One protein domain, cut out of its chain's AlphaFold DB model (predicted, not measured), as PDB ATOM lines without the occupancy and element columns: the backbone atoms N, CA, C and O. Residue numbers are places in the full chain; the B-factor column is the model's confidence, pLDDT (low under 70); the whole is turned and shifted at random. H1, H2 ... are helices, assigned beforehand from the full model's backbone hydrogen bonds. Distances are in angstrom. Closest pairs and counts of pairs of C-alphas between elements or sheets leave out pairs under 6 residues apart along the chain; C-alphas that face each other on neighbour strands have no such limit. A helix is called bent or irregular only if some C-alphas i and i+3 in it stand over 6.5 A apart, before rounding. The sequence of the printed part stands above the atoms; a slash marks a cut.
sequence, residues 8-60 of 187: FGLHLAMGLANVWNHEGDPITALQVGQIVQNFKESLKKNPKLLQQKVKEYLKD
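AT A GLANCE: This is residues 8 to 60 of the 187 residues of the protein "M16C_associated domain-containing protein" of Biomphalaria glabrata (UniProt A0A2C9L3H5). The model is a wide, open U of helices: H3 makes the base, H4 stands at its far end as one arm, and the irregular helix H1 with short H2 makes a small cluster at the other end. The arms H1 and H4 are apart, and residues 31 to 41, 43 to 49 and 51 to 60 stand free. The printed part has 53 residues with four named helices, in the order H1, H2, H3, H4, and no named strand; the class is all helix. It is only just loose, close to extended, with a radius of gyration of the C-alphas of 14.6 A and spans of 37 by 26 by 19 A.

IN THESE COORDINATES: H1, residues 8 to 21, begins at C-alpha 8 (320.548, 320.799, 235.975) and measures 19.8 A from first to last C-alpha. It is irregular: C-alphas 15 and 18 are 7.1 A apart. H2 is residues 26 to 30. H3, residues 32 to 45, begins at C-alpha 32 (326.056, 317.125, 221.976) and measures 20.0 A. H4, residues 49 to 59, measures 14.4 A and ends at C-alpha 59 (336.321, 339.780, 208.579). H4 is neither bent nor irregular, but only just: C-alphas 56 and 59 are 6.3 A apart.

HOW THE PARTS SIT: H1 touches H2 with residues 16 to 20 alone; their closest C-alphas, of Trp 20 and Pro 26, are 5.9 A apart. H2 and H3 meet only through their link. H3, with residues 42 to 43 alone, and H4 only just touch, and only at the corner, with 3 pairs of C-alphas within 8 A; the closest, of Leu 43 and Leu 49, are 6.3 A apart. Their lines are about perpendicular, at 83 degrees. H1 is apart from H3, and H2 from H4. Every O i to N i+4 pair is within hydrogen-bond range in H2, H3 and H4, and 8 of 10 are in H1.

THE WHOLE: The C-alphas farthest apart, of Gly 9 and Asp 60, are 39.0 A apart. The printed part has no cut, and its three links are tight. Mean pLDDT of the printed part is 95.4, and no printed residue is under 70.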
ATOM      1  N   PHE A   8     320.429 321.371 237.322       88.31
ATOM      2  CA  PHE A   8     320.548 320.799 235.975       88.31
ATOM      3  C   PHE A   8     319.294 321.045 235.123       88.31
ATOM      4  O   PHE A   8     319.415 321.500 233.987       88.31
ATOM      5  N   GLY A   9     318.100 320.813 235.680       90.69
ATOM      6  CA  GLY A   9     316.837 321.030 234.967       90.69
ATOM      7  C   GLY A   9     316.622 322.489 234.550       90.69
ATOM      8  O   GLY A   9     316.200 322.751 233.426       90.69
ATOM      9  N   LEU A  10     316.986 323.443 235.413       92.81
ATOM     10  CA  LEU A  10     316.898 324.870 235.097       92.81
ATOM     11  C   LEU A  10     317.897 325.266 234.004       92.81
ATOM     12  O   LEU A  10     317.516 325.921 233.038       92.81
ATOM     13  N   HIS A  11     319.155 324.829 234.108       90.94
ATOM     14  CA  HIS A  11     320.163 325.088 233.077       90.94
ATOM     15  C   HIS A  11     319.770 324.487 231.723       90.94
ATOM     16  O   HIS A  11     319.986 325.113 230.687       90.94
ATOM     17  N   LEU A  12     319.162 323.299 231.728       92.19
ATOM     18  CA  LEU A  12     318.631 322.657 230.532       92.19
ATOM     19  C   LEU A  12     317.517 323.500 229.901       92.19
ATOM     20  O   LEU A  12     317.577 323.800 228.711       92.19
ATOM     21  N   ALA A  13     316.535 323.922 230.702       93.06
ATOM     22  CA  ALA A  13     315.434 324.755 230.234       93.06
ATOM     23  C   ALA A  13     315.937 326.088 229.657       93.06
ATOM     24  O   ALA A  13     315.574 326.451 228.541       93.06
ATOM     25  N   MET A  14     316.831 326.783 230.369       94.00
ATOM     26  CA  MET A  14     317.407 328.053 229.914       94.00
ATOM     27  C   MET A  14     318.266 327.891 228.656       94.00
ATOM     28  O   MET A  14     318.188 328.719 227.750       94.00
ATOM     29  N   GLY A  15     319.058 326.820 228.565       91.75
ATOM     30  CA  GLY A  15     319.898 326.546 227.398       91.75
ATOM     31  C   GLY A  15     319.094 326.232 226.131       91.75
ATOM     32  O   GLY A  15     319.535 326.558 225.031       91.75
ATOM     33  N   LEU A  16     317.909 325.633 226.277       94.94
ATOM     34  CA  LEU A  16     317.023 325.289 225.161       94.94
ATOM     35  C   LEU A  16     316.028 326.390 224.800       94.94
ATOM     36  O   LEU A  16     315.508 326.378 223.685       94.94
ATOM     37  N   ALA A  17     315.775 327.335 225.710       96.19
ATOM     38  CA  ALA A  17     314.744 328.357 225.550       96.19
ATOM     39  C   ALA A  17     314.854 329.093 224.209       96.19
ATOM     40  O   ALA A  17     313.866 329.199 223.495       96.19
ATOM     41  N   ASN A  18     316.057 329.521 223.817       94.62
ATOM     42  CA  ASN A  18     316.261 330.247 222.559       94.62
ATOM     43  C   ASN A  18     315.988 329.383 221.321       94.62
ATOM     44  O   ASN A  18     315.365 329.854 220.375       94.62
ATOM     45  N   VAL A  19     316.439 328.123 221.321       94.94
ATOM     46  CA  VAL A  19     316.204 327.197 220.198       94.94
ATOM     47  C   VAL A  19     314.706 326.980 220.031       94.94
ATOM     48  O   VAL A  19     314.179 327.122 218.933       94.94
ATOM     49  N   TRP A  20     314.021 326.711 221.139       95.75
ATOM     50  CA  TRP A  20     312.595 326.428 221.127       95.75
ATOM     51  C   TRP A  20     311.758 327.666 220.776       95.75
ATOM     52  O   TRP A  20     310.804 327.569 220.008       95.75
ATOM     53  N   ASN A  21     312.145 328.847 221.267       97.62
ATOM     54  CA  ASN A  21     311.468 330.120 220.994       97.62
ATOM     55  C   ASN A  21     311.526 330.534 219.513       97.62
ATOM     56  O   ASN A  21     310.700 331.319 219.059       97.62
ATOM     57  N   HIS A  22     312.491 330.008 218.758       96.75
ATOM     58  CA  HIS A  22     312.640 330.247 217.323       96.75
ATOM     59  C   HIS A  22     312.307 329.001 216.486       96.75
ATOM     60  O   HIS A  22     312.870 328.824 215.408       96.75
ATOM     61  N   GLU A  23     311.410 328.140 216.991       95.69
ATOM     62  CA  GLU A  23     310.887 326.940 216.307       95.69
ATOM     63  C   GLU A  23     311.955 325.898 215.917       95.69
ATOM     64  O   GLU A  23     311.718 325.009 215.100       95.69
ATOM     65  N   GLY A  24     313.144 325.973 216.516       93.88
ATOM     66  CA  GLY A  24     314.177 324.956 216.371       93.88
ATOM     67  C   GLY A  24     313.855 323.697 217.174       93.88
ATOM     68  O   GLY A  24     313.170 323.752 218.195       93.88
ATOM     69  N   ASP A  25     314.396 322.554 216.747       94.69
ATOM     70  CA  ASP A  25     314.251 321.291 217.476       94.69
ATOM     71  C   ASP A  25     315.171 321.250 218.717       94.69
ATOM     72  O   ASP A  25     316.401 321.152 218.576       94.69
ATOM     73  N   PRO A  26     314.617 321.275 219.946       93.44
ATOM     74  CA  PRO A  26     315.420 321.214 221.160       93.44
ATOM     75  C   PRO A  26     316.116 319.859 221.333       93.44
ATOM     76  O   PRO A  26     317.155 319.792 221.987       93.44
ATOM     77  N   ILE A  27     315.602 318.775 220.741       93.75
ATOM     78  CA  ILE A  27     316.204 317.443 220.869       93.75
ATOM     79  C   ILE A  27     317.545 317.397 220.148       93.75
ATOM     80  O   ILE A  27     318.531 316.932 220.723       93.75
ATOM     81  N   THR A  28     317.615 317.943 218.933       91.56
ATOM     82  CA  THR A  28     318.876 318.083 218.195       91.56
ATOM     83  C   THR A  28     319.918 318.853 219.013       91.56
ATOM     84  O   THR A  28     321.069 318.422 219.094       91.56
ATOM     85  N   ALA A  29     319.526 319.929 219.707       90.44
ATOM     86  CA  ALA A  29     320.438 320.706 220.555       90.44
ATOM     87  C   ALA A  29     321.021 319.897 221.737       90.44
ATOM     88  O   ALA A  29     322.132 320.171 222.193       90.44
ATOM     89  N   LEU A  30     320.318 318.861 222.207       92.75
ATOM     90  CA  LEU A  30     320.783 317.976 223.283       92.75
ATOM     91  C   LEU A  30     321.724 316.863 222.821       92.75
ATOM     92  O   LEU A  30     322.407 316.248 223.650       92.75
ATOM     93  N   GLN A  31     321.816 316.611 221.516       93.88
ATOM     94  CA  GLN A  31     322.674 315.579 220.930       93.88
ATOM     95  C   GLN A  31     324.137 316.039 220.811       93.88
ATOM     96  O   GLN A  31     324.786 315.888 219.775       93.88
ATOM     97  N   VAL A  32     324.697 316.557 221.909       91.75
ATOM     98  CA  VAL A  32     326.056 317.125 221.976       91.75
ATOM     99  C   VAL A  32     327.113 316.154 221.444       91.75
ATOM    100  O   VAL A  32     328.032 316.570 220.745       91.75
ATOM    101  N   GLY A  33     326.976 314.852 221.724       94.12
ATOM    102  CA  GLY A  33     327.900 313.832 221.220       94.12
ATOM    103  C   GLY A  33     327.973 313.801 219.690       94.12
ATOM    104  O   GLY A  33     329.067 313.863 219.129       94.12
ATOM    105  N   GLN A  34     326.814 313.789 219.026       95.88
ATOM    106  CA  GLN A  34     326.727 313.773 217.566       95.88
ATOM    107  C   GLN A  34     327.225 315.090 216.965       95.88
ATOM    108  O   GLN A  34     327.993 315.079 216.003       95.88
ATOM    109  N   ILE A  35     326.852 316.229 217.561       95.12
ATOM    110  CA  ILE A  35     327.307 317.557 217.122       95.12
ATOM    111  C   ILE A  35     328.840 317.643 217.171       95.12
ATOM    112  O   ILE A  35     329.473 318.046 216.194       95.12
ATOM    113  N   VAL A  36     329.455 317.210 218.276       96.88
ATOM    114  CA  VAL A  36     330.917 317.217 218.445       96.88
ATOM    115  C   VAL A  36     331.600 316.271 217.461       96.88
ATOM    116  O   VAL A  36     332.658 316.608 216.926       96.88
ATOM    117  N   GLN A  37     331.022 315.099 217.195       97.38
ATOM    118  CA  GLN A  37     331.561 314.176 216.199       97.38
ATOM    119  C   GLN A  37     331.528 314.790 214.792       97.38
ATOM    120  O   GLN A  37     332.570 314.852 214.136       97.38
ATOM    121  N   ASN A  38     330.381 315.327 214.372       96.75
ATOM    122  CA  ASN A  38     330.220 315.987 213.073       96.75
ATOM    123  C   ASN A  38     331.192 317.166 212.917       96.75
ATOM    124  O   ASN A  38     331.791 317.361 211.855       96.75
ATOM    125  N   PHE A  39     331.401 317.931 213.991       96.88
ATOM    126  CA  PHE A  39     332.377 319.015 214.025       96.88
ATOM    127  C   PHE A  39     333.814 318.504 213.829       96.88
ATOM    128  O   PHE A  39     334.536 319.009 212.966       96.88
ATOM    129  N   LYS A  40     334.224 317.455 214.559       97.06
ATOM    130  CA  LYS A  40     335.552 316.832 214.410       97.06
ATOM    131  C   LYS A  40     335.781 316.292 212.997       97.06
ATOM    132  O   LYS A  40     336.869 316.456 212.450       97.06
ATOM    133  N   GLU A  41     334.777 315.661 212.398       97.69
ATOM    134  CA  GLU A  41     334.854 315.169 211.020       97.69
ATOM    135  C   GLU A  41     334.983 316.310 210.006       97.69
ATOM    136  O   GLU A  41     335.795 316.227 209.085       97.69
ATOM    137  N   SER A  42     334.241 317.402 210.201       97.06
ATOM    138  CA  SER A  42     334.308 318.589 209.339       97.06
ATOM    139  C   SER A  42     335.696 319.237 209.370       97.06
ATOM    140  O   SER A  42     336.230 319.596 208.321       97.06
ATOM    141  N   LEU A  43     336.323 319.309 210.550       97.19
ATOM    142  CA  LEU A  43     337.700 319.795 210.701       97.19
ATOM    143  C   LEU A  43     338.726 318.883 210.021       97.19
ATOM    144  O   LEU A  43     339.642 319.378 209.368       97.19
ATOM    145  N   LYS A  44     338.568 317.557 210.132       97.06
ATOM    146  CA  LYS A  44     339.451 316.596 209.449       97.06
ATOM    147  C   LYS A  44     339.367 316.727 207.927       97.06
ATOM    148  O   LYS A  44     340.390 316.637 207.256       97.06
ATOM    149  N   LYS A  45     338.162 316.941 207.384       97.62
ATOM    150  CA  LYS A  45     337.931 317.099 205.938       97.62
ATOM    151  C   LYS A  45     338.461 318.430 205.399       97.62
ATOM    152  O   LYS A  45     338.930 318.481 204.268       97.62
ATOM    153  N   ASN A  46     338.389 319.498 206.191       97.12
ATOM    154  CA  ASN A  46     338.851 320.825 205.796       97.12
ATOM    155  C   ASN A  46     339.648 321.497 206.929       97.12
ATOM    156  O   ASN A  46     339.064 322.172 207.781       97.12
ATOM    157  N   PRO A  47     340.992 321.416 206.891       95.25
ATOM    158  CA  PRO A  47     341.857 322.061 207.880       95.25
ATOM    159  C   PRO A  47     341.734 323.594 207.942       95.25
ATOM    160  O   PRO A  47     342.193 324.201 208.906       95.25
ATOM    161  N   LYS A  48     341.141 324.232 206.917       97.19
ATOM    162  CA  LYS A  48     340.923 325.686 206.847       97.19
ATOM    163  C   LYS A  48     339.510 326.119 207.265       97.19
ATOM    164  O   LYS A  48     339.179 327.297 207.129       97.19
ATOM    165  N   LEU A  49     338.670 325.196 207.743       97.81
ATOM    166  CA  LEU A  49     337.257 325.451 208.046       97.81
ATOM    167  C   LEU A  49     337.064 326.638 209.001       97.81
ATOM    168  O   LEU A  49     336.256 327.524 208.730       97.81
ATOM    169  N   LEU A  50     337.825 326.692 210.098       98.00
ATOM    170  CA  LEU A  50     337.688 327.765 211.087       98.00
ATOM    171  C   LEU A  50     338.165 329.111 210.536       98.00
ATOM    172  O   LEU A  50     337.494 330.118 210.731       98.00
ATOM    173  N   GLN A  51     339.269 329.133 209.781       98.19
ATOM    174  CA  GLN A  51     339.764 330.348 209.127       98.19
ATOM    175  C   GLN A  51     338.735 330.889 208.125       98.19
ATOM    176  O   GLN A  51     338.532 332.099 208.041       98.19
ATOM    177  N   GLN A  52     338.057 330.000 207.393       98.25
ATOM    178  CA  GLN A  52     336.980 330.370 206.476       98.25
ATOM    179  C   GLN A  52     335.784 330.963 207.226       98.25
ATOM    180  O   GLN A  52     335.311 332.025 206.835       98.25
ATOM    181  N   LYS A  53     335.345 330.350 208.335       98.06
ATOM    182  CA  LYS A  53     334.240 330.883 209.150       98.06
ATOM    183  C   LYS A  53     334.565 332.214 209.822       98.06
ATOM    184  O   LYS A  53     333.711 333.094 209.857       98.06
ATOM    185  N   VAL A  54     335.801 332.408 210.282       98.31
ATOM    186  CA  VAL A  54     336.282 333.710 210.774       98.31
ATOM    187  C   VAL A  54     336.243 334.753 209.660       98.31
ATOM    188  O   VAL A  54     335.777 335.871 209.877       98.31
ATOM    189  N   LYS A  55     336.697 334.400 208.452       98.25
ATOM    190  CA  LYS A  55     336.643 335.316 207.314       98.25
ATOM    191  C   LYS A  55     335.196 335.703 206.976       98.25
ATOM    192  O   LYS A  55     334.901 336.888 206.889       98.25
ATOM    193  N   GLU A  56     334.308 334.718 206.873       98.19
ATOM    194  CA  GLU A  56     332.887 334.886 206.544       98.19
ATOM    195  C   GLU A  56     332.135 335.742 207.577       98.19
ATOM    196  O   GLU A  56     331.534 336.751 207.216       98.19
ATOM    197  N   TYR A  57     332.187 335.377 208.863       98.19
ATOM    198  CA  TYR A  57     331.330 335.988 209.889       98.19
ATOM    199  C   TYR A  57     331.952 337.177 210.624       98.19
ATOM    200  O   TYR A  57     331.203 337.961 211.206       98.19
ATOM    201  N   LEU A  58     333.284 337.325 210.614       97.50
ATOM    202  CA  LEU A  58     333.979 338.401 211.333       97.50
ATOM    203  C   LEU A  58     334.699 339.379 210.397       97.50
ATOM    204  O   LEU A  58     334.557 340.586 210.570       97.50
ATOM    205  N   LYS A  59     335.490 338.895 209.426       97.38
ATOM    206  CA  LYS A  59     336.321 339.780 208.579       97.38
ATOM    207  C   LYS A  59     335.514 340.498 207.502       97.38
ATOM    208  O   LYS A  59     335.683 341.703 207.331       97.38
ATOM    209  N   ASP A  60     334.689 339.749 206.778       97.75
ATOM    210  CA  ASP A  60     333.953 340.240 205.612       97.75
ATOM    211  C   ASP A  60     332.519 340.675 205.980       97.75
ATOM    212  O   ASP A  60     331.844 341.346 205.195       97.75
TER     213      ASP A  60